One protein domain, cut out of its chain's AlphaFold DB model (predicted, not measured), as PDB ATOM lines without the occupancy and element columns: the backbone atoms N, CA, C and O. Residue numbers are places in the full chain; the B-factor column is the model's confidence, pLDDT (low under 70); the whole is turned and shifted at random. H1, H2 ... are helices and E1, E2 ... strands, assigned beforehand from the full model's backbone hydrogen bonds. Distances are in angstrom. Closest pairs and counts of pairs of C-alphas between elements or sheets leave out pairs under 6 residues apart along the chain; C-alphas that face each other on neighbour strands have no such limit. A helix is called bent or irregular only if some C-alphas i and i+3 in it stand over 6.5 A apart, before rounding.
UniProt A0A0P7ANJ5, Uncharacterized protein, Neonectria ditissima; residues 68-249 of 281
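AT A GLANCE: This is residues 68 to 249 of the 281 residues of an uncharacterized protein of Neonectria ditissima (UniProt A0A0P7ANJ5). A compact body of short helices and a small two-stranded sheet, E1 and E2, has one long helix, H7, running past one side, and residues 217 to 249 stick out far beyond it. The hairpin H2 and H3 makes the body's opposite end, while H4, H5 and H6 cluster on the side away from H7. The printed part has 182 residues, mostly helix, in the order H1 E1 E2 H2 H3 H4 H5 H6 H7, the strands parallel. It is only just loose, close to extended, with a radius of gyration of the C-alphas of 23.8 A, spanning 100 by 34 by 31 A.

HOW THE PARTS SIT: After H1, residues 77 to 82, E1, residues 87 to 91, and E2, residues 106 to 110, are parallel neighbours at 33 degrees, with N 89 and O 107 within hydrogen-bond range at 2.9 A. H2, residues 113 to 125, and H3, residues 132 to 143, touch as a helical hairpin, H3 with residues 133 to 137 alone, at a shallow tilt of 24 degrees, opposite ways; their closest C-alphas, Leu 116 and Ala 133, are 5.0 A apart. H4, residues 146 to 149, touches H5, residues 157 to 168, by residues 159 to 163 of H5 alone, closest C-alphas Thr 149 and His 160, 5.4 A. H4 also touches H6, residues 176 to 180, closest C-alphas Thr 149 and Gly 179, 5.1 A. H7, residues 198 to 239, touches no helix; H1 is close but not clearly touching, closest C-alphas Leu 80 and Tyr 208, 6.4 A. Every O i to N i+4 pair is within hydrogen-bond range in H1, H3, H5 and H7, against 6 of 9 in H2 and 0 of 1 in H6, where 1 of 2 O i to N i+3 pairs is; H4 is too short for an i+4 pair.

IN THESE COORDINATES: H1 begins at C-alpha 77, (143.691, 101.917, 111.725). H2 is 18.1 A long and irregular, C-alphas 121 and 124 being 9.0 A apart. H7 measures 60.8 A, ending at C-alpha 239, (108.658, 75.489, 85.165).

THE WHOLE: The C-alphas farthest apart, of Arg 125 and Ile 249, are 101.4 A apart. The printed part has no cut; the links E1 to E2 and H6 to H7 are long. Confidence is under 70 at residue 68 and residues 151 to 156, 170 to 174 and 212 to 231.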
ATOM      1  N   ASP A  68     160.641  94.546  98.712       66.12
ATOM      2  CA  ASP A  68     159.582  95.092  97.856       66.12
ATOM      3  C   ASP A  68     158.147  94.923  98.388       66.12
ATOM      4  O   ASP A  68     157.167  94.957  97.631       66.12
ATOM      5  N   VAL A  69     157.979  94.768  99.707       79.19
ATOM      6  CA  VAL A  69     156.640  94.644 100.297       79.19
ATOM      7  C   VAL A  69     156.038  96.026 100.522       79.19
ATOM      8  O   VAL A  69     156.364  96.737 101.475       79.19
ATOM      9  N   LYS A  70     155.072  96.375  99.670       85.69
ATOM     10  CA  LYS A  70     154.336  97.636  99.754       85.69
ATOM     11  C   LYS A  70     153.059  97.508 100.579       85.69
ATOM     12  O   LYS A  70     152.207  96.662 100.307       85.69
ATOM     13  N   LEU A  71     152.872  98.416 101.532       87.12
ATOM     14  CA  LEU A  71     151.635  98.513 102.302       87.12
ATOM     15  C   LEU A  71     150.533  99.173 101.452       87.12
ATOM     16  O   LEU A  71     150.726 100.287 100.941       87.12
ATOM     17  N   PRO A  72     149.358  98.537 101.294       85.56
ATOM     18  CA  PRO A  72     148.273  99.117 100.517       85.56
ATOM     19  C   PRO A  72     147.720 100.374 101.200       85.56
ATOM     20  O   PRO A  72     147.854 100.572 102.408       85.56
ATOM     21  N   LYS A  73     147.049 101.249 100.441       84.62
ATOM     22  CA  LYS A  73     146.405 102.457 101.005       84.62
ATOM     23  C   LYS A  73     145.280 102.127 101.993       84.62
ATOM     24  O   LYS A  73     145.001 102.921 102.890       84.62
ATOM     25  N   SER A  74     144.650 100.966 101.826       83.56
ATOM     26  CA  SER A  74     143.647 100.429 102.747       83.56
ATOM     27  C   SER A  74     144.241  99.988 104.084       83.56
ATOM     28  O   SER A  74     143.493  99.889 105.044       83.56
ATOM     29  N   PHE A  75     145.558  99.785 104.191       89.50
ATOM     30  CA  PHE A  75     146.204  99.508 105.469       89.50
ATOM     31  C   PHE A  75     146.271 100.799 106.297       89.50
ATOM     32  O   PHE A  75     147.094 101.683 106.037       89.50
ATOM     33  N   ASN A  76     145.323 100.933 107.223       91.06
ATOM     34  CA  ASN A  76     145.155 102.032 108.172       91.06
ATOM     35  C   ASN A  76     144.345 101.531 109.383       91.06
ATOM     36  O   ASN A  76     143.732 100.465 109.327       91.06
ATOM     37  N   GLY A  77     144.301 102.312 110.459       91.06
ATOM     38  CA  GLY A  77     143.691 101.917 111.725       91.06
ATOM     39  C   GLY A  77     142.195 101.603 111.636       91.06
ATOM     40  O   GLY A  77     141.741 100.641 112.245       91.06
ATOM     41  N   TRP A  78     141.439 102.340 110.816       89.81
ATOM     42  CA  TRP A  78     140.014 102.055 110.608       89.81
ATOM     43  C   TRP A  78     139.808 100.674 109.989       89.81
ATOM     44  O   TRP A  78     138.950  99.916 110.435       89.81
ATOM     45  N   SER A  79     140.590 100.346 108.960       89.44
ATOM     46  CA  SER A  79     140.523  99.053 108.286       89.44
ATOM     47  C   SER A  79     141.040  97.913 109.161       89.44
ATOM     48  O   SER A  79     140.484  96.821 109.081       89.44
ATOM     49  N   LEU A  80     142.036  98.151 110.020       91.81
ATOM     50  CA  LEU A  80     142.491  97.157 110.997       91.81
ATOM     51  C   LEU A  80     141.359  96.734 111.940       91.81
ATOM     52  O   LEU A  80     141.117  95.540 112.075       91.81
ATOM     53  N   GLU A  81     140.612  97.685 112.510       90.62
ATOM     54  CA  GLU A  81     139.501  97.360 113.420       90.62
ATOM     55  C   GLU A  81     138.265  96.856 112.663       90.62
ATOM     56  O   GLU A  81     137.667  95.853 113.041       90.62
ATOM     57  N   SER A  82     137.891  97.518 111.564       85.62
ATOM     58  CA  SER A  82     136.613  97.254 110.878       85.62
ATOM     59  C   SER A  82     136.640  96.037 109.955       85.62
ATOM     60  O   SER A  82     135.603  95.422 109.739       85.62
ATOM     61  N   ILE A  83     137.792  95.736 109.349       83.81
ATOM     62  CA  ILE A  83     137.956  94.628 108.389       83.81
ATOM     63  C   ILE A  83     138.862  93.556 108.988       83.81
ATOM     64  O   ILE A  83     138.586  92.371 108.860       83.81
ATOM     65  N   GLY A  84     139.951  93.970 109.640       83.56
ATOM     66  CA  GLY A  84     140.915  93.052 110.235       83.56
ATOM     67  C   GLY A  84     140.469  92.442 111.563       83.56
ATOM     68  O   GLY A  84     141.110  91.500 112.015       83.56
ATOM     69  N   GLY A  85     139.422  92.972 112.207       87.44
ATOM     70  CA  GLY A  85     139.022  92.565 113.558       87.44
ATOM     71  C   GLY A  85     140.080  92.854 114.632       87.44
ATOM     72  O   GLY A  85     139.955  92.363 115.751       87.44
ATOM     73  N   ILE A  86     141.109  93.644 114.305       92.44
ATOM     74  CA  ILE A  86     142.236  93.949 115.187       92.44
ATOM     75  C   ILE A  86     141.907  95.220 115.969       92.44
ATOM     76  O   ILE A  86     141.869  96.320 115.416       92.44
ATOM     77  N   GLN A  87     141.675  95.075 117.267       92.19
ATOM     78  CA  GLN A  87     141.388  96.182 118.171       92.19
ATOM     79  C   GLN A  87     142.635  97.032 118.394       92.19
ATOM     80  O   GLN A  87     143.708  96.513 118.697       92.19
ATOM     81  N   ILE A  88     142.489  98.350 118.289       93.19
ATOM     82  CA  ILE A  88     143.571  99.289 118.575       93.19
ATOM     83  C   ILE A  88     143.450  99.755 120.021       93.19
ATOM     84  O   ILE A  88     142.399 100.227 120.447       93.19
ATOM     85  N   THR A  89     144.543  99.656 120.769       92.00
ATOM     86  CA  THR A  89     144.631 100.130 122.151       92.00
ATOM     87  C   THR A  89     145.821 101.067 122.303       92.00
ATOM     88  O   THR A  89     146.915 100.761 121.827       92.00
ATOM     89  N   PHE A  90     145.647 102.213 122.961       91.56
ATOM     90  CA  PHE A  90     146.759 103.141 123.143       91.56
ATOM     91  C   PHE A  90     147.698 102.686 124.265       91.56
ATOM     92  O   PHE A  90     147.311 102.011 125.216       91.56
ATOM     93  N   THR A  91     148.981 103.019 124.140       89.69
ATOM     94  CA  THR A  91     149.989 102.713 125.160       89.69
ATOM     95  C   THR A  91     150.864 103.923 125.456       89.69
ATOM     96  O   THR A  91     151.160 104.734 124.582       89.69
ATOM     97  N   ASP A  92     151.273 104.027 126.716       87.50
ATOM     98  CA  ASP A  92     152.266 104.968 127.235       87.50
ATOM     99  C   ASP A  92     153.693 104.439 127.146       87.50
ATOM    100  O   ASP A  92     154.625 105.151 127.492       87.50
ATOM    101  N   ASN A  93     153.874 103.204 126.686       89.56
ATOM    102  CA  ASN A  93     155.172 102.575 126.583       89.56
ATOM    103  C   ASN A  93     155.584 102.472 125.117       89.56
ATOM    104  O   ASN A  93     154.964 101.740 124.341       89.56
ATOM    105  N   VAL A  94     156.654 103.165 124.730       90.94
ATOM    106  CA  VAL A  94     157.106 103.151 123.334       90.94
ATOM    107  C   VAL A  94     157.552 101.751 122.899       90.94
ATOM    108  O   VAL A  94     157.337 101.390 121.745       90.94
ATOM    109  N   THR A  95     158.054 100.893 123.803       90.25
ATOM    110  CA  THR A  95     158.411  99.508 123.425       90.25
ATOM    111  C   THR A  95     157.221  98.632 123.073       90.25
ATOM    112  O   THR A  95     157.422  97.581 122.467       90.25
ATOM    113  N   ASP A  96     155.998  99.038 123.408       90.75
ATOM    114  CA  ASP A  96     154.776  98.313 123.066       90.75
ATOM    115  C   ASP A  96     154.160  98.824 121.752       90.75
ATOM    116  O   ASP A  96     153.150  98.297 121.298       90.75
ATOM    117  N   HIS A  97     154.760  99.825 121.098       94.44
ATOM    118  CA  HIS A  97     154.254 100.360 119.835       94.44
ATOM    119  C   HIS A  97     154.208  99.278 118.737       94.44
ATOM    120  O   HIS A  97     155.210  98.632 118.434       94.44
ATOM    121  N   LEU A  98     153.035  99.077 118.137       94.38
ATOM    122  CA  LEU A  98     152.711  98.015 117.175       94.38
ATOM    123  C   LEU A  98     152.876  96.590 117.717       94.38
ATOM    124  O   LEU A  98     153.036  95.647 116.944       94.38
ATOM    125  N   LEU A  99     152.853  96.408 119.038       92.00
ATOM    126  CA  LEU A  99     152.848  95.075 119.627       92.00
ATOM    127  C   LEU A  99     151.471  94.439 119.431       92.00
ATOM    128  O   LEU A  99     150.473  94.959 119.933       92.00
ATOM    129  N   LEU A 100     151.443  93.318 118.717       91.31
ATOM    130  CA  LEU A 100     150.256  92.502 118.502       91.31
ATOM    131  C   LEU A 100     150.141  91.454 119.624       91.31
ATOM    132  O   LEU A 100     151.127  90.806 119.980       91.31
ATOM    133  N   THR A 101     148.961  91.338 120.224       89.00
ATOM    134  CA  THR A 101     148.641  90.437 121.341       89.00
ATOM    135  C   THR A 101     147.253  89.825 121.155       89.00
ATOM    136  O   THR A 101     146.540  90.167 120.214       89.00
ATOM    137  N   ASP A 102     146.845  88.977 122.105       84.81
ATOM    138  CA  ASP A 102     145.522  88.343 122.139       84.81
ATOM    139  C   ASP A 102     145.225  87.584 120.833       84.81
ATOM    140  O   ASP A 102     144.235  87.869 120.166       84.81
ATOM    141  N   ASP A 103     146.116  86.665 120.443       84.50
ATOM    142  CA  ASP A 103     145.996  85.848 119.222       84.50
ATOM    143  C   ASP A 103     145.690  86.685 117.965       84.50
ATOM    144  O   ASP A 103     144.724  86.449 117.244       84.50
ATOM    145  N   ASP A 104     146.511  87.710 117.733       87.31
ATOM    146  CA  ASP A 104     146.416  88.641 116.604       87.31
ATOM    147  C   ASP A 104     145.164  89.538 116.574       87.31
ATOM    148  O   ASP A 104     144.908  90.223 115.583       87.31
ATOM    149  N   SER A 105     144.418  89.620 117.682       88.31
ATOM    150  CA  SER A 105     143.190  90.423 117.775       88.31
ATOM    151  C   SER A 105     143.361  91.813 118.394       88.31
ATOM    152  O   SER A 105     142.437  92.623 118.311       88.31
ATOM    153  N   LYS A 106     144.507  92.137 119.007       92.50
ATOM    154  CA  LYS A 106     144.737  93.452 119.630       92.50
ATOM    155  C   LYS A 106     146.127  93.996 119.343       92.50
ATOM    156  O   LYS A 106     147.116  93.316 119.580       92.50
ATOM    157  N   VAL A 107     146.217  95.251 118.908       94.94
ATOM    158  CA  VAL A 107     147.479  95.959 118.667       94.94
ATOM    159  C   VAL A 107     147.617  97.181 119.572       94.94
ATOM    160  O   VAL A 107     146.706  98.004 119.686       94.94
ATOM    161  N   PHE A 108     148.786  97.327 120.197       93.38
ATOM    162  CA  PHE A 108     149.120  98.505 120.994       93.38
ATOM    163  C   PHE A 108     149.733  99.606 120.135       93.38
ATOM    164  O   PHE A 108     150.608  99.354 119.315       93.38
ATOM    165  N   VAL A 109     149.302 100.851 120.331       94.44
ATOM    166  CA  VAL A 109     149.797 102.004 119.573       94.44
ATOM    167  C   VAL A 109     150.204 103.122 120.522       94.44
ATOM    168  O   VAL A 109     149.405 103.644 121.289       94.44
ATOM    169  N   PHE A 110     151.476 103.499 120.476       93.56
ATOM    170  CA  PHE A 110     151.984 104.642 121.233       93.56
ATOM    171  C   PHE A 110     151.488 105.971 120.637       93.56
ATOM    172  O   PHE A 110     151.804 106.252 119.486       93.56
ATOM    173  N   SER A 111     150.722 106.774 121.390       90.62
ATOM    174  CA  SER A 111     149.964 107.931 120.863       90.62
ATOM    175  C   SER A 111     150.510 109.322 121.219       90.62
ATOM    176  O   SER A 111     149.937 110.324 120.790       90.62
ATOM    177  N   TYR A 112     151.613 109.420 121.965       91.31
ATOM    178  CA  TYR A 112     152.147 110.697 122.457       91.31
ATOM    179  C   TYR A 112     152.986 111.427 121.394       91.31
ATOM    180  O   TYR A 112     154.217 111.435 121.425       91.31
ATOM    181  N   VAL A 113     152.314 112.068 120.439       91.50
ATOM    182  CA  VAL A 113     152.944 112.798 119.321       91.50
ATOM    183  C   VAL A 113     153.836 113.941 119.804       91.50
ATOM    184  O   VAL A 113     154.947 114.107 119.310       91.50
ATOM    185  N   THR A 114     153.385 114.709 120.793       91.25
ATOM    186  CA  THR A 114     154.126 115.846 121.357       91.25
ATOM    187  C   THR A 114     155.463 115.404 121.951       91.25
ATOM    188  O   THR A 114     156.470 116.088 121.774       91.25
ATOM    189  N   PHE A 115     155.496 114.232 122.592       91.94
ATOM    190  CA  PHE A 115     156.720 113.622 123.111       91.94
ATOM    191  C   PHE A 115     157.697 113.265 121.979       91.94
ATOM    192  O   PHE A 115     158.867 113.642 122.028       91.94
ATOM    193  N   LEU A 116     157.212 112.600 120.926       92.38
ATOM    194  CA  LEU A 116     158.044 112.220 119.778       92.38
ATOM    195  C   LEU A 116     158.617 113.446 119.065       92.38
ATOM    196  O   LEU A 116     159.786 113.463 118.685       92.38
ATOM    197  N   GLU A 117     157.813 114.494 118.904       91.19
ATOM    198  CA  GLU A 117     158.276 115.733 118.290       91.19
ATOM    199  C   GLU A 117     159.319 116.464 119.131       91.19
ATOM    200  O   GLU A 117     160.268 117.006 118.566       91.19
ATOM    201  N   TRP A 118     159.172 116.466 120.458       89.94
ATOM    202  CA  TRP A 118     160.175 117.038 121.349       89.94
ATOM    203  C   TRP A 118     161.524 116.326 121.180       89.94
ATOM    204  O   TRP A 118     162.532 116.978 120.915       89.94
ATOM    205  N   HIS A 119     161.528 114.990 121.188       88.56
ATOM    206  CA  HIS A 119     162.734 114.193 120.941       88.56
ATOM    207  C   HIS A 119     163.316 114.370 119.533       88.56
ATOM    208  O   HIS A 119     164.528 114.261 119.351       88.56
ATOM    209  N   ARG A 120     162.477 114.658 118.533       88.12
ATOM    210  CA  ARG A 120     162.933 114.982 117.176       88.12
ATOM    211  C   ARG A 120     163.636 116.338 117.113       88.12
ATOM    212  O   ARG A 120     164.625 116.467 116.400       88.12
ATOM    213  N   LEU A 121     163.124 117.341 117.827       86.19
ATOM    214  CA  LEU A 121     163.705 118.687 117.869       86.19
ATOM    215  C   LEU A 121     165.001 118.740 118.687       86.19
ATOM    216  O   LEU A 121     165.887 119.525 118.362       86.19
ATOM    217  N   ASP A 122     165.111 117.909 119.723       80.50
ATOM    218  CA  ASP A 122     166.263 117.887 120.631       80.50
ATOM    219  C   ASP A 122     167.503 117.183 120.032       80.50
ATOM    220  O   ASP A 122     168.613 117.330 120.548       80.50
ATOM    221  N   GLY A 123     167.342 116.464 118.909       74.56
ATOM    222  CA  GLY A 123     168.430 115.938 118.074       74.56
ATOM    223  C   GLY A 123     169.482 115.153 118.866       74.56
ATOM    224  O   GLY A 123     169.232 114.028 119.294       74.56
ATOM    225  N   ASP A 124     170.647 115.764 119.092       75.19
ATOM    226  CA  ASP A 124     171.793 115.160 119.790       75.19
ATOM    227  C   ASP A 124     171.554 114.923 121.291       75.19
ATOM    228  O   ASP A 124     172.127 114.012 121.900       75.19
ATOM    229  N   ARG A 125     170.694 115.724 121.925       81.06
ATOM    230  CA  ARG A 125     170.388 115.597 123.360       81.06
ATOM    231  C   ARG A 125     169.327 114.544 123.649       81.06
ATOM    232  O   ARG A 125     169.266 114.053 124.778       81.06
ATOM    233  N   SER A 126     168.597 114.117 122.620       84.88
ATOM    234  CA  SER A 126     167.630 113.035 122.730       84.88
ATOM    235  C   SER A 126     168.306 111.751 123.206       84.88
ATOM    236  O   SER A 126     169.315 111.312 122.657       84.88
ATOM    237  N   LEU A 127     167.729 111.134 124.235       87.62
ATOM    238  CA  LEU A 127     168.133 109.814 124.719       87.62
ATOM    239  C   LEU A 127     167.573 108.675 123.849       87.62
ATOM    240  O   LEU A 127     167.974 107.526 124.022       87.62
ATOM    241  N   LEU A 128     166.657 108.985 122.923       89.06
ATOM    242  CA  LEU A 128     166.152 108.022 121.953       89.06
ATOM    243  C   LEU A 128     167.138 107.859 120.783       89.06
ATOM    244  O   LEU A 128     167.781 108.834 120.387       89.06
ATOM    245  N   PRO A 129     167.215 106.663 120.174       90.69
ATOM    246  CA  PRO A 129     168.019 106.431 118.982       90.69
ATOM    247  C   PRO A 129     167.599 107.367 117.848       90.69
ATOM    248  O   PRO A 129     166.408 107.637 117.642       90.69
ATOM    249  N   SER A 130     168.579 107.834 117.076       88.56
ATOM    250  CA  SER A 130     168.331 108.710 115.933       88.56
ATOM    251  C   SER A 130     167.403 108.029 114.928       88.56
ATOM    252  O   SER A 130     167.694 106.934 114.451       88.56
ATOM    253  N   GLY A 131     166.294 108.688 114.601       89.69
ATOM    254  CA  GLY A 131     165.296 108.188 113.655       89.69
ATOM    255  C   GLY A 131     164.132 107.413 114.280       89.69
ATOM    256  O   GLY A 131     163.087 107.337 113.636       89.69
ATOM    257  N   LEU A 132     164.228 106.929 115.529       92.12
ATOM    258  CA  LEU A 132     163.129 106.186 116.173       92.12
ATOM    259  C   LEU A 132     161.868 107.046 116.308       92.12
ATOM    260  O   LEU A 132     160.766 106.604 115.979       92.12
ATOM    261  N   ALA A 133     162.027 108.292 116.761       92.75
ATOM    262  CA  ALA A 133     160.907 109.212 116.928       92.75
ATOM    263  C   ALA A 133     160.220 109.531 115.590       92.75
ATOM    264  O   ALA A 133     158.997 109.466 115.491       92.75
ATOM    265  N   GLU A 134     161.004 109.806 114.546       92.62
ATOM    266  CA  GLU A 134     160.486 110.102 113.207       92.62
ATOM    267  C   GLU A 134     159.801 108.882 112.579       92.62
ATOM    268  O   GLU A 134     158.722 108.992 112.005       92.62
ATOM    269  N   GLU A 135     160.375 107.688 112.725       93.88
ATOM    270  CA  GLU A 135     159.738 106.460 112.259       93.88
ATOM    271  C   GLU A 135     158.421 106.177 112.989       93.88
ATOM    272  O   GLU A 135     157.436 105.825 112.343       93.88
ATOM    273  N   THR A 136     158.365 106.408 114.303       94.88
ATOM    274  CA  THR A 136     157.129 106.267 115.091       94.88
ATOM    275  C   THR A 136     156.072 107.298 114.675       94.88
ATOM    276  O   THR A 136     154.885 107.000 114.618       94.88
ATOM    277  N   LEU A 137     156.466 108.519 114.306       93.62
ATOM    278  CA  LEU A 137     155.531 109.491 113.725       93.62
ATOM    279  C   LEU A 137     155.006 109.028 112.354       93.62
ATOM    280  O   LEU A 137     153.818 109.186 112.064       93.62
ATOM    281  N   ARG A 138     155.855 108.404 111.525       93.44
ATOM    282  CA  ARG A 138     155.447 107.836 110.229       93.44
ATOM    283  C   ARG A 138     154.494 106.649 110.378       93.44
ATOM    284  O   ARG A 138     153.537 106.561 109.609       93.44
ATOM    285  N   THR A 139     154.687 105.767 111.361       95.12
ATOM    286  CA  THR A 139     153.731 104.677 111.650       95.12
ATOM    287  C   THR A 139     152.392 105.226 112.150       95.12
ATOM    288  O   THR A 139     151.339 104.726 111.757       95.12
ATOM    289  N   LEU A 140     152.392 106.312 112.927       94.25
ATOM    290  CA  LEU A 140     151.158 107.010 113.295       94.25
ATOM    291  C   LEU A 140     150.457 107.631 112.082       94.25
ATOM    292  O   LEU A 140     149.247 107.477 111.946       94.25
ATOM    293  N   ALA A 141     151.191 108.253 111.157       92.50
ATOM    294  CA  ALA A 141     150.627 108.770 109.905       92.50
ATOM    295  C   ALA A 141     150.122 107.658 108.959       92.50
ATOM    296  O   ALA A 141     149.214 107.884 108.153       92.50
ATOM    297  N   LEU A 142     150.699 106.454 109.045       92.88
ATOM    298  CA  LEU A 142     150.230 105.258 108.343       92.88
ATOM    299  C   LEU A 142     148.885 104.772 108.905       92.88
ATOM    300  O   LEU A 142     147.965 104.503 108.130       92.88
ATOM    301  N   LEU A 143     148.771 104.670 110.234       92.81
ATOM    302  CA  LEU A 143     147.573 104.173 110.918       92.81
ATOM    303  C   LEU A 143     146.443 105.208 110.973       92.81
ATOM    304  O   LEU A 143     145.282 104.858 110.769       92.81
ATOM    305  N   PHE A 144     146.762 106.478 111.196       91.94
ATOM    306  CA  PHE A 144     145.796 107.564 111.358       91.94
ATOM    307  C   PHE A 144     146.031 108.671 110.321       91.94
ATOM    308  O   PHE A 144     146.348 109.808 110.675       91.94
ATOM    309  N   PRO A 145     145.883 108.369 109.016       89.00
ATOM    310  CA  PRO A 145     146.022 109.374 107.975       89.00
ATOM    311  C   PRO A 145     145.005 110.499 108.180       89.00
ATOM    312  O   PRO A 145     143.850 110.249 108.540       89.00
ATOM    313  N   GLN A 146     145.389 111.733 107.850       86.56
ATOM    314  CA  GLN A 146     144.524 112.910 107.988       86.56
ATOM    315  C   GLN A 146     143.158 112.774 107.293       86.56
ATOM    316  O   GLN A 146     142.182 113.393 107.701       86.56
ATOM    317  N   SER A 147     143.055 111.942 106.253       79.94
ATOM    318  CA  SER A 147     141.771 111.638 105.598       79.94
ATOM    319  C   SER A 147     140.736 110.933 106.494       79.94
ATOM    320  O   SER A 147     139.545 110.980 106.192       79.94
ATOM    321  N   ILE A 148     141.172 110.270 107.570       81.44
ATOM    322  CA  ILE A 148     140.323 109.599 108.568       81.44
ATOM    323  C   ILE A 148     140.022 110.538 109.738       81.44
ATOM    324  O   ILE A 148     138.920 110.529 110.285       81.44
ATOM    325  N   THR A 149     140.998 111.361 110.107       80.44
ATOM    326  CA  THR A 149     140.936 112.211 111.299       80.44
ATOM    327  C   THR A 149     140.224 113.535 111.010       80.44
ATOM    328  O   THR A 149     139.539 114.056 111.888       80.44
ATOM    329  N   ASN A 150     140.284 114.045 109.775       76.56
ATOM    330  CA  ASN A 150     139.573 115.248 109.353       76.56
ATOM    331  C   ASN A 150     138.134 114.902 108.937       76.56
ATOM    332  O   ASN A 150     137.891 114.364 107.857       76.56
ATOM    333  N   GLY A 151     137.153 115.277 109.760       64.88
ATOM    334  CA  GLY A 151     135.719 115.052 109.513       64.88
ATOM    335  C   GLY A 151     135.094 115.879 108.377       64.88
ATOM    336  O   GLY A 151     133.877 116.015 108.329       64.88
ATOM    337  N   LEU A 152     135.900 116.461 107.485       61.41
ATOM    338  CA  LEU A 152     135.452 117.400 106.449       61.41
ATOM    339  C   LEU A 152     134.900 116.712 105.187       61.41
ATOM    340  O   LEU A 152     134.247 117.360 104.376       61.41
ATOM    341  N   ALA A 153     135.143 115.411 104.999       58.50
ATOM    342  CA  ALA A 153     134.647 114.668 103.841       58.50
ATOM    343  C   ALA A 153     133.293 113.996 104.131       58.50
ATOM    344  O   ALA A 153     133.162 113.250 105.101       58.50
ATOM    345  N   HIS A 154     132.307 114.163 103.239       53.56
ATOM    346  CA  HIS A 154     130.980 113.534 103.356       53.56
ATOM    347  C   HIS A 154     131.019 111.991 103.432       53.56
ATOM    348  O   HIS A 154     130.170 111.390 104.079       53.56
ATOM    349  N   SER A 155     132.035 111.340 102.848       57.12
ATOM    350  CA  SER A 155     132.274 109.884 102.935       57.12
ATOM    351  C   SER A 155     133.162 109.462 104.121       57.12
ATOM    352  O   SER A 155     133.556 108.300 104.248       57.12
ATOM    353  N   GLY A 156     133.556 110.415 104.969       64.06
ATOM    354  CA  GLY A 156     134.466 110.226 106.099       64.06
ATOM    355  C   GLY A 156     133.785 110.243 107.466       64.06
ATOM    356  O   GLY A 156     134.449 109.955 108.454       64.06
ATOM    357  N   ALA A 157     132.483 110.540 107.546       75.88
ATOM    358  CA  ALA A 157     131.786 110.757 108.818       75.88
ATOM    359  C   ALA A 157     131.912 109.572 109.796       75.88
ATOM    360  O   ALA A 157     132.259 109.782 110.956       75.88
ATOM    361  N   SER A 158     131.716 108.335 109.320       81.56
ATOM    362  CA  SER A 158     131.858 107.119 110.141       81.56
ATOM    363  C   SER A 158     133.300 106.858 110.584       81.56
ATOM    364  O   SER A 158     133.543 106.394 111.692       81.56
ATOM    365  N   ARG A 159     134.274 107.191 109.730       85.31
ATOM    366  CA  ARG A 159     135.706 107.041 110.027       85.31
ATOM    367  C   ARG A 159     136.165 108.069 111.060       85.31
ATOM    368  O   ARG A 159     136.898 107.742 111.985       85.31
ATOM    369  N   HIS A 160     135.669 109.296 110.951       85.50
ATOM    370  CA  HIS A 160     135.941 110.346 111.920       85.50
ATOM    371  C   HIS A 160     135.250 110.083 113.268       85.50
ATOM    372  O   HIS A 160     135.855 110.287 114.319       85.50
ATOM    373  N   SER A 161     133.999 109.605 113.270       85.81
ATOM    374  CA  SER A 161     133.305 109.240 114.513       85.81
ATOM    375  C   SER A 161     133.982 108.068 115.220       85.81
ATOM    376  O   SER A 161     134.115 108.100 116.441       85.81
ATOM    377  N   TRP A 162     134.480 107.089 114.464       89.38
ATOM    378  CA  TRP A 162     135.332 106.027 114.985       89.38
ATOM    379  C   TRP A 162     136.605 106.551 115.623       89.38
ATOM    380  O   TRP A 162     136.875 106.209 116.767       89.38
ATOM    381  N   PHE A 163     137.346 107.412 114.929       88.19
ATOM    382  CA  PHE A 163     138.584 107.962 115.471       88.19
ATOM    383  C   PHE A 163     138.319 108.721 116.778       88.19
ATOM    384  O   PHE A 163     139.026 108.532 117.762       88.19
ATOM    385  N   ARG A 164     137.233 109.507 116.836       87.62
ATOM    386  CA  ARG A 164     136.816 110.169 118.080       87.62
ATOM    387  C   ARG A 164     136.424 109.179 119.176       87.62
ATOM    388  O   ARG A 164     136.772 109.412 120.327       87.62
ATOM    389  N   ARG A 165     135.720 108.089 118.847       89.25
ATOM    390  CA  ARG A 165     135.420 107.016 119.810       89.25
ATOM    391  C   ARG A 165     136.709 106.398 120.342       89.25
ATOM    392  O   ARG A 165     136.822 106.252 121.548       89.25
ATOM    393  N   LEU A 166     137.662 106.087 119.467       87.25
ATOM    394  CA  LEU A 166     138.941 105.486 119.831       87.25
ATOM    395  C   LEU A 166     139.728 106.385 120.799       87.25
ATOM    396  O   LEU A 166     140.152 105.917 121.848       87.25
ATOM    397  N   CYS A 167     139.844 107.684 120.505       84.81
ATOM    398  CA  CYS A 167     140.518 108.643 121.390       84.81
ATOM    399  C   CYS A 167     139.820 108.838 122.746       84.81
ATOM    400  O   CYS A 167     140.481 109.219 123.707       84.81
ATOM    401  N   ASN A 168     138.509 108.585 122.818       82.69
ATOM    402  CA  ASN A 168     137.688 108.756 124.021       82.69
ATOM    403  C   ASN A 168     137.429 107.444 124.785       82.69
ATOM    404  O   ASN A 168     136.760 107.475 125.815       82.69
ATOM    405  N   GLN A 169     137.856 106.288 124.264       72.00
ATOM    406  CA  GLN A 169     137.500 104.986 124.836       72.00
ATOM    407  C   GLN A 169     138.302 104.621 126.084       72.00
ATOM    408  O   GLN A 169     137.866 103.752 126.838       72.00
ATOM    409  N   GLU A 170     139.446 105.263 126.304       62.88
ATOM    410  CA  GLU A 170     140.298 105.002 127.457       62.88
ATOM    411  C   GLU A 170     140.306 106.202 128.403       62.88
ATOM    412  O   GLU A 170     140.248 107.346 127.962       62.88
ATOM    413  N   ASP A 171     140.435 105.938 129.706       58.28
ATOM    414  CA  ASP A 171     140.594 106.920 130.799       58.28
ATOM    415  C   ASP A 171     141.954 107.662 130.732       58.28
ATOM    416  O   ASP A 171     142.593 107.988 131.731       58.28
ATOM    417  N   ARG A 172     142.467 107.846 129.513       64.25
ATOM    418  CA  ARG A 172     143.780 108.371 129.164       64.25
ATOM    419  C   ARG A 172     143.587 109.513 128.176       64.25
ATOM    420  O   ARG A 172     142.853 109.405 127.198       64.25
ATOM    421  N   THR A 173     144.292 110.610 128.409       62.19
ATOM    422  CA  THR A 173     144.321 111.754 127.498       62.19
ATOM    423  C   THR A 173     145.110 111.376 126.242       62.19
ATOM    424  O   THR A 173     146.341 111.332 126.275       62.19
ATOM    425  N   THR A 174     144.419 111.071 125.143       69.81
ATOM    426  CA  THR A 174     145.059 110.918 123.828       69.81
ATOM    427  C   THR A 174     145.549 112.286 123.339       69.81
ATOM    428  O   THR A 174     144.879 113.293 123.550       69.81
ATOM    429  N   ASP A 175     146.718 112.343 122.696       78.81
ATOM    430  CA  ASP A 175     147.276 113.593 122.171       78.81
ATOM    431  C   ASP A 175     146.427 114.135 121.002       78.81
ATOM    432  O   ASP A 175     146.276 113.473 119.970       78.81
ATOM    433  N   ASP A 176     145.921 115.368 121.123       78.06
ATOM    434  CA  ASP A 176     145.156 116.077 120.082       78.06
ATOM    435  C   ASP A 176     145.887 116.145 118.729       78.06
ATOM    436  O   ASP A 176     145.280 116.333 117.665       78.06
ATOM    437  N   ARG A 177     147.217 116.022 118.744       84.44
ATOM    438  CA  ARG A 177     148.067 116.074 117.554       84.44
ATOM    439  C   ARG A 177     148.116 114.763 116.783       84.44
ATOM    440  O   ARG A 177     148.539 114.794 115.630       84.44
ATOM    441  N   LEU A 178     147.616 113.659 117.342       85.25
ATOM    442  CA  LEU A 178     147.494 112.374 116.647       85.25
ATOM    443  C   LEU A 178     146.711 112.511 115.336       85.25
ATOM    444  O   LEU A 178     147.077 111.943 114.312       85.25
ATOM    445  N   GLY A 179     145.684 113.364 115.334       81.44
ATOM    446  CA  GLY A 179     144.905 113.671 114.137       81.44
ATOM    447  C   GLY A 179     145.659 114.463 113.061       81.44
ATOM    448  O   GLY A 179     145.164 114.594 111.943       81.44
ATOM    449  N   LYS A 180     146.831 115.019 113.388       83.75
ATOM    450  CA  LYS A 180     147.570 115.999 112.582       83.75
ATOM    451  C   LYS A 180     148.905 115.468 112.052       83.75
ATOM    452  O   LYS A 180     149.586 116.222 111.366       83.75
ATOM    453  N   CYS A 181     149.236 114.190 112.264       80.88
ATOM    454  CA  CYS A 181     150.494 113.564 111.820       80.88
ATOM    455  C   CYS A 181     150.718 113.547 110.293       80.88
ATOM    456  O   CYS A 181     151.804 113.205 109.841       80.88
ATOM    457  N   GLY A 182     149.723 113.930 109.489       83.81
ATOM    458  CA  GLY A 182     149.850 114.024 108.035       83.81
ATOM    459  C   GLY A 182     149.286 112.805 107.314       83.81
ATOM    460  O   GLY A 182     148.438 112.081 107.834       83.81
ATOM    461  N   ASN A 183     149.731 112.604 106.078       84.25
ATOM    462  CA  ASN A 183     149.471 111.386 105.322       84.25
ATOM    463  C   ASN A 183     150.806 110.835 104.838       84.25
ATOM    464  O   ASN A 183     151.617 111.583 104.300       84.25
ATOM    465  N   LEU A 184     150.993 109.526 104.972       85.69
ATOM    466  CA  LEU A 184     152.166 108.860 104.425       85.69
ATOM    467  C   LEU A 184     152.035 108.720 102.897       85.69
ATOM    468  O   LEU A 184     151.022 108.185 102.414       85.69
ATOM    469  N   HIS A 185     153.037 109.188 102.143       82.31
ATOM    470  CA  HIS A 185     153.049 109.088 100.683       82.31
ATOM    471  C   HIS A 185     153.132 107.628 100.218       82.31
ATOM    472  O   HIS A 185     153.427 106.706 100.974       82.31
ATOM    473  N   ALA A 186     152.807 107.386  98.945       80.56
ATOM    474  CA  ALA A 186     152.749 106.028  98.408       80.56
ATOM    475  C   ALA A 186     154.123 105.339  98.343       80.56
ATOM    476  O   ALA A 186     154.165 104.113  98.358       80.56
ATOM    477  N   GLU A 187     155.207 106.101  98.233       82.81
ATOM    478  CA  GLU A 187     156.592 105.610  98.240       82.81
ATOM    479  C   GLU A 187     157.095 105.306  99.653       82.81
ATOM    480  O   GLU A 187     157.796 104.323  99.861       82.81
ATOM    481  N   ASP A 188     156.626 106.061 100.644       85.94
ATOM    482  CA  ASP A 188     156.989 105.871 102.046       85.94
ATOM    483  C   ASP A 188     156.349 104.621 102.672       85.94
ATOM    484  O   ASP A 188     156.790 104.151 103.717       85.94
ATOM    485  N   ARG A 189     155.332 104.047 102.016       88.44
ATOM    486  CA  ARG A 189     154.606 102.829 102.431       88.44
ATOM    487  C   ARG A 189     155.358 101.517 102.171       88.44
ATOM    488  O   ARG A 189     154.767 100.449 102.318       88.44
ATOM    489  N   GLN A 190     156.611 101.583 101.747       88.88
ATOM    490  CA  GLN A 190     157.472 100.411 101.628       88.88
ATOM    491  C   GLN A 190     157.935  99.964 103.016       88.88
ATOM    492  O   GLN A 190     158.318 100.800 103.839       88.88
ATOM    493  N   ILE A 191     157.881  98.659 103.295       87.56
ATOM    494  CA  ILE A 191     158.270  98.113 104.605       87.56
ATOM    495  C   ILE A 191     159.742  98.425 104.918       87.56
ATOM    496  O   ILE A 191     160.105  98.630 106.074       87.56
ATOM    497  N   GLU A 192     160.580  98.552 103.895       86.50
ATOM    498  CA  GLU A 192     162.005  98.851 104.001       86.50
ATOM    499  C   GLU A 192     162.278 100.230 104.616       86.50
ATOM    500  O   GLU A 192     163.311 100.417 105.262       86.50
ATOM    501  N   ASN A 193     161.338 101.170 104.484       89.00
ATOM    502  CA  ASN A 193     161.452 102.513 105.055       89.00
ATOM    503  C   ASN A 193     161.249 102.542 106.575       89.00
ATOM    504  O   ASN A 193     161.497 103.579 107.204       89.00
ATOM    505  N   PHE A 194     160.788 101.428 107.146       90.50
ATOM    506  CA  PHE A 194     160.721 101.185 108.577       90.50
ATOM    507  C   PHE A 194     161.947 100.356 108.966       90.50
ATOM    508  O   PHE A 194     162.215  99.303 108.385       90.50
ATOM    509  N   THR A 195     162.730 100.863 109.907       90.31
ATOM    510  CA  THR A 195     163.954 100.247 110.423       90.31
ATOM    511  C   THR A 195     163.711  99.646 111.800       90.31
ATOM    512  O   THR A 195     163.978  98.466 111.997       90.31
ATOM    513  N   PHE A 196     163.115 100.414 112.712       91.56
ATOM    514  CA  PHE A 196     162.835  99.999 114.086       91.56
ATOM    515  C   PHE A 196     161.568  99.147 114.196       91.56
ATOM    516  O   PHE A 196     161.512  98.185 114.958       91.56
ATOM    517  N   TRP A 197     160.538  99.488 113.423       93.31
ATOM    518  CA  TRP A 197     159.220  98.864 113.508       93.31
ATOM    519  C   TRP A 197     158.941  97.874 112.379       93.31
ATOM    520  O   TRP A 197     157.828  97.355 112.294       93.31
ATOM    521  N   ARG A 198     159.936  97.582 111.530       91.50
ATOM    522  CA  ARG A 198     159.791  96.759 110.321       91.50
ATOM    523  C   ARG A 198     159.053  95.448 110.566       91.50
ATOM    524  O   ARG A 198     158.014  95.203 109.956       91.50
ATOM    525  N   ASP A 199     159.577  94.629 111.475       89.62
ATOM    526  CA  ASP A 199     159.037  93.298 111.754       89.62
ATOM    527  C   ASP A 199     157.609  93.391 112.305       89.62
ATOM    528  O   ASP A 199     156.730  92.648 111.877       89.62
ATOM    529  N   ARG A 200     157.335  94.359 113.188       91.94
ATOM    530  CA  ARG A 200     155.999  94.556 113.776       91.94
ATOM    531  C   ARG A 200     154.974  95.034 112.754       91.94
ATOM    532  O   ARG A 200     153.861  94.520 112.726       91.94
ATOM    533  N   VAL A 201     155.350  95.972 111.885       92.81
ATOM    534  CA  VAL A 201     154.507  96.415 110.764       92.81
ATOM    535  C   VAL A 201     154.223  95.245 109.821       92.81
ATOM    536  O   VAL A 201     153.088  95.084 109.377       92.81
ATOM    537  N   ASN A 202     155.223  94.407 109.541       91.00
ATOM    538  CA  ASN A 202     155.066  93.242 108.678       91.00
ATOM    539  C   ASN A 202     154.155  92.164 109.294       91.00
ATOM    540  O   ASN A 202     153.283  91.641 108.605       91.00
ATOM    541  N   ILE A 203     154.310  91.869 110.587       90.44
ATOM    542  CA  ILE A 203     153.425  90.956 111.328       90.44
ATOM    543  C   ILE A 203     151.987  91.486 111.305       90.44
ATOM    544  O   ILE A 203     151.065  90.763 110.933       90.44
ATOM    545  N   LEU A 204     151.796  92.774 111.606       92.38
ATOM    546  CA  LEU A 204     150.478  93.408 111.580       92.38
ATOM    547  C   LEU A 204     149.847  93.382 110.178       92.38
ATOM    548  O   LEU A 204     148.643  93.170 110.043       92.38
ATOM    549  N   LYS A 205     150.652  93.566 109.124       91.25
ATOM    550  CA  LYS A 205     150.213  93.420 107.730       91.25
ATOM    551  C   LYS A 205     149.720  92.001 107.446       91.25
ATOM    552  O   LYS A 205     148.642  91.855 106.878       91.25
ATOM    553  N   GLN A 206     150.484  90.981 107.831       88.94
ATOM    554  CA  GLN A 206     150.122  89.579 107.600       88.94
ATOM    555  C   GLN A 206     148.828  89.207 108.332       88.94
ATOM    556  O   GLN A 206     147.927  88.643 107.713       88.94
ATOM    557  N   ALA A 207     148.691  89.601 109.603       88.94
ATOM    558  CA  ALA A 207     147.467  89.396 110.378       88.94
ATOM    559  C   ALA A 207     146.247  90.045 109.698       88.94
ATOM    560  O   ALA A 207     145.202  89.416 109.531       88.94
ATOM    561  N   TYR A 208     146.399  91.283 109.216       89.19
ATOM    562  CA  TYR A 208     145.345  91.977 108.476       89.19
ATOM    563  C   TYR A 208     144.951  91.266 107.171       89.19
ATOM    564  O   TYR A 208     143.763  91.167 106.857       89.19
ATOM    565  N   GLU A 209     145.922  90.774 106.396       85.25
ATOM    566  CA  GLU A 209     145.662  90.095 105.120       85.25
ATOM    567  C   GLU A 209     144.915  88.775 105.307       85.25
ATOM    568  O   GLU A 209     143.967  88.514 104.566       85.25
ATOM    569  N   VAL A 210     145.281  87.984 106.319       81.00
ATOM    570  CA  VAL A 210     144.586  86.731 106.651       81.00
ATOM    571  C   VAL A 210     143.118  87.000 106.984       81.00
ATOM    572  O   VAL A 210     142.229  86.370 106.408       81.00
ATOM    573  N   THR A 211     142.829  87.978 107.845       76.06
ATOM    574  CA  THR A 211     141.437  88.282 108.209       76.06
ATOM    575  C   THR A 211     140.646  88.887 107.049       76.06
ATOM    576  O   THR A 211     139.466  88.571 106.862       76.06
ATOM    577  N   CYS A 212     141.289  89.719 106.227       68.94
ATOM    578  CA  CYS A 212     140.676  90.269 105.020       68.94
ATOM    579  C   CYS A 212     140.286  89.151 104.037       68.94
ATOM    580  O   CYS A 212     139.160  89.142 103.541       68.94
ATOM    581  N   LEU A 213     141.166  88.166 103.816       67.94
ATOM    582  CA  LEU A 213     140.881  86.995 102.979       67.94
ATOM    583  C   LEU A 213     139.696  86.184 103.518       67.94
ATOM    584  O   LEU A 213     138.781  85.878 102.755       67.94
ATOM    585  N   ASN A 214     139.661  85.910 104.823       66.69
ATOM    586  CA  ASN A 214     138.552  85.180 105.452       66.69
ATOM    587  C   ASN A 214     137.218  85.936 105.318       66.69
ATOM    588  O   ASN A 214     136.173  85.338 105.056       66.69
ATOM    589  N   SER A 215     137.250  87.267 105.436       60.22
ATOM    590  CA  SER A 215     136.070  88.126 105.266       60.22
ATOM    591  C   SER A 215     135.552  88.108 103.826       60.22
ATOM    592  O   SER A 215     134.343  88.030 103.596       60.22
ATOM    593  N   VAL A 216     136.458  88.141 102.844       60.56
ATOM    594  CA  VAL A 216     136.101  88.027 101.423       60.56
ATOM    595  C   VAL A 216     135.544  86.638 101.118       60.56
ATOM    596  O   VAL A 216     134.507  86.550 100.472       60.56
ATOM    597  N   GLN A 217     136.146  85.562 101.634       57.22
ATOM    598  CA  GLN A 217     135.649  84.194 101.442       57.22
ATOM    599  C   GLN A 217     134.236  84.001 101.999       57.22
ATOM    600  O   GLN A 217     133.383  83.465 101.298       57.22
ATOM    601  N   HIS A 218     133.949  84.495 103.208       53.28
ATOM    602  CA  HIS A 218     132.593  84.454 103.767       53.28
ATOM    603  C   HIS A 218     131.587  85.258 102.932       53.28
ATOM    604  O   HIS A 218     130.454  84.818 102.741       53.28
ATOM    605  N   THR A 219     132.000  86.416 102.409       51.34
ATOM    606  CA  THR A 219     131.139  87.265 101.572       51.34
ATOM    607  C   THR A 219     130.878  86.627 100.206       51.34
ATOM    608  O   THR A 219     129.744  86.634  99.735       51.34
ATOM    609  N   CYS A 220     131.900  86.030  99.588       47.44
ATOM    610  CA  CYS A 220     131.776  85.288  98.336       47.44
ATOM    611  C   CYS A 220     130.907  84.040  98.508       47.44
ATOM    612  O   CYS A 220     130.025  83.828  97.688       47.44
ATOM    613  N   ALA A 221     131.085  83.269  99.585       48.03
ATOM    614  CA  ALA A 221     130.262  82.091  99.863       48.03
ATOM    615  C   ALA A 221     128.782  82.460 100.062       48.03
ATOM    616  O   ALA A 221     127.910  81.865  99.437       48.03
ATOM    617  N   ALA A 222     128.489  83.503 100.846       50.25
ATOM    618  CA  ALA A 222     127.118  83.972 101.048       50.25
ATOM    619  C   ALA A 222     126.484  84.548  99.765       50.25
ATOM    620  O   ALA A 222     125.296  84.346  99.511       50.25
ATOM    621  N   ALA A 223     127.263  85.262  98.944       52.38
ATOM    622  CA  ALA A 223     126.799  85.786  97.659       52.38
ATOM    623  C   ALA A 223     126.581  84.676  96.616       52.38
ATOM    624  O   ALA A 223     125.681  84.793  95.783       52.38
ATOM    625  N   PHE A 224     127.384  83.613  96.660       52.75
ATOM    626  CA  PHE A 224     127.257  82.448  95.790       52.75
ATOM    627  C   PHE A 224     126.005  81.631  96.134       52.75
ATOM    628  O   PHE A 224     125.177  81.396  95.253       52.75
ATOM    629  N   ASP A 225     125.797  81.312  97.417       51.97
ATOM    630  CA  ASP A 225     124.607  80.585  97.878       51.97
ATOM    631  C   ASP A 225     123.312  81.360  97.575       51.97
ATOM    632  O   ASP A 225     122.365  80.805  97.013       51.97
ATOM    633  N   GLY A 226     123.282  82.674  97.835       55.81
ATOM    634  CA  GLY A 226     122.112  83.509  97.536       55.81
ATOM    635  C   GLY A 226     121.762  83.578  96.041       55.81
ATOM    636  O   GLY A 226     120.586  83.562  95.674       55.81
ATOM    637  N   ARG A 227     122.766  83.601  95.151       53.41
ATOM    638  CA  ARG A 227     122.553  83.668  93.691       53.41
ATOM    639  C   ARG A 227     122.044  82.356  93.092       53.41
ATOM    640  O   ARG A 227     121.238  82.387  92.152       53.41
ATOM    641  N   LEU A 228     122.477  81.212  93.622       61.91
ATOM    642  CA  LEU A 228     121.966  79.903  93.207       61.91
ATOM    643  C   LEU A 228     120.500  79.715  93.623       61.91
ATOM    644  O   LEU A 228     119.694  79.230  92.822       61.91
ATOM    645  N   ASP A 229     120.132  80.170  94.819       64.25
ATOM    646  CA  ASP A 229     118.760  80.077  95.329       64.25
ATOM    647  C   ASP A 229     117.771  80.963  94.556       64.25
ATOM    648  O   ASP A 229     116.665  80.518  94.213       64.25
ATOM    649  N   GLU A 230     118.166  82.192  94.211       66.06
ATOM    650  CA  GLU A 230     117.363  83.090  93.372       66.06
ATOM    651  C   GLU A 230     117.154  82.505  91.968       66.06
ATOM    652  O   GLU A 230     116.019  82.416  91.488       66.06
ATOM    653  N   SER A 231     118.225  82.012  91.338       68.75
ATOM    654  CA  SER A 231     118.161  81.395  90.007       68.75
ATOM    655  C   SER A 231     117.279  80.143  90.010       68.75
ATOM    656  O   SER A 231     116.390  79.995  89.169       68.75
ATOM    657  N   SER A 232     117.448  79.268  91.008       73.38
ATOM    658  CA  SER A 232     116.624  78.069  91.216       73.38
ATOM    659  C   SER A 232     115.140  78.405  91.384       73.38
ATOM    660  O   SER A 232     114.266  77.684  90.892       73.38
ATOM    661  N   THR A 233     114.835  79.519  92.048       73.06
ATOM    662  CA  THR A 233     113.461  79.991  92.254       73.06
ATOM    663  C   THR A 233     112.837  80.502  90.958       73.06
ATOM    664  O   THR A 233     111.691  80.157  90.665       73.06
ATOM    665  N   VAL A 234     113.588  81.246  90.141       75.25
ATOM    666  CA  VAL A 234     113.133  81.711  88.820       75.25
ATOM    667  C   VAL A 234     112.853  80.527  87.890       75.25
ATOM    668  O   VAL A 234     111.779  80.462  87.287       75.25
ATOM    669  N   PHE A 235     113.752  79.538  87.831       80.25
ATOM    670  CA  PHE A 235     113.521  78.323  87.043       80.25
ATOM    671  C   PHE A 235     112.302  77.534  87.540       80.25
ATOM    672  O   PHE A 235     111.490  77.108  86.720       80.25
ATOM    673  N   ARG A 236     112.108  77.387  88.859       76.88
ATOM    674  CA  ARG A 236     110.902  76.746  89.425       76.88
ATOM    675  C   ARG A 236     109.621  77.509  89.102       76.88
ATOM    676  O   ARG A 236     108.611  76.880  88.789       76.88
ATOM    677  N   TYR A 237     109.655  78.837  89.158       81.50
ATOM    678  CA  TYR A 237     108.515  79.683  88.813       81.50
ATOM    679  C   TYR A 237     108.095  79.479  87.352       81.50
ATOM    680  O   TYR A 237     106.928  79.193  87.087       81.50
ATOM    681  N   TYR A 238     109.045  79.543  86.411       80.44
ATOM    682  CA  TYR A 238     108.752  79.336  84.990       80.44
ATOM    683  C   TYR A 238     108.398  77.881  84.659       80.44
ATOM    684  O   TYR A 238     107.477  77.655  83.876       80.44
ATOM    685  N   ALA A 239     109.034  76.897  85.301       80.19
ATOM    686  CA  ALA A 239     108.658  75.489  85.165       80.19
ATOM    687  C   ALA A 239     107.206  75.243  85.610       80.19
ATOM    688  O   ALA A 239     106.466  74.541  84.929       80.19
ATOM    689  N   GLY A 240     106.769  75.875  86.706       80.44
ATOM    690  CA  GLY A 240     105.387  75.801  87.191       80.44
ATOM    691  C   GLY A 240     104.375  76.657  86.419       80.44
ATOM    692  O   GLY A 240     103.182  76.596  86.727       80.44
ATOM    693  N   ALA A 241     104.828  77.485  85.473       79.62
ATOM    694  CA  ALA A 241     103.990  78.305  84.598       79.62
ATOM    695  C   ALA A 241     103.926  77.771  83.155       79.62
ATOM    696  O   ALA A 241     103.089  78.233  82.378       79.62
ATOM    697  N   ALA A 242     104.781  76.808  82.795       82.44
ATOM    698  CA  ALA A 242     104.903  76.283  81.436       82.44
ATOM    699  C   ALA A 242     103.594  75.655  80.920       82.44
ATOM    700  O   ALA A 242     103.192  75.909  79.785       82.44
ATOM    701  N   ASP A 243     102.886  74.912  81.773       79.88
ATOM    702  CA  ASP A 243     101.595  74.275  81.479       79.88
ATOM    703  C   ASP A 243     100.391  75.233  81.580       79.88
ATOM    704  O   ASP A 243      99.277  74.887  81.190       79.88
ATOM    705  N   LYS A 244     100.606  76.460  82.073       79.81
ATOM    706  CA  LYS A 244      99.567  77.483  82.296       79.81
ATOM    707  C   LYS A 244      99.542  78.560  81.216       79.81
ATOM    708  O   LYS A 244      98.921  79.608  81.394       79.81
ATOM    709  N   THR A 245     100.210  78.325  80.093       74.19
ATOM    710  CA  THR A 245     100.194  79.226  78.940       74.19
ATOM    711  C   THR A 245      98.853  79.120  78.208       74.19
ATOM    712  O   THR A 245      98.693  78.404  77.227       74.19
ATOM    713  N   THR A 246      97.841  79.831  78.711       78.31
ATOM    714  CA  THR A 246      96.486  79.799  78.148       78.31
ATOM    715  C   THR A 246      96.271  80.881  77.086       78.31
ATOM    716  O   THR A 246      96.740  82.020  77.194       78.31
ATOM    717  N   GLY A 247      95.555  80.506  76.025       80.88
ATOM    718  CA  GLY A 247      95.000  81.433  75.040       80.88
ATOM    719  C   GLY A 247      93.710  82.094  75.534       80.88
ATOM    720  O   GLY A 247      93.177  81.724  76.580       80.88
ATOM    721  N   CYS A 248      93.179  83.055  74.774       80.44
ATOM    722  CA  CYS A 248      91.856  83.628  75.044       80.44
ATOM    723  C   CYS A 248      90.871  83.315  73.914       80.44
ATOM    724  O   CYS A 248      91.231  83.314  72.738       80.44
ATOM    725  N   ILE A 249      89.618  83.043  74.275       82.56
ATOM    726  CA  ILE A 249      88.513  82.920  73.321       82.56
ATOM    727  C   ILE A 249      87.869  84.298  73.203       82.56
ATOM    728  O   ILE A 249      87.596  84.946  74.213       82.56
TER     729      ILE A 249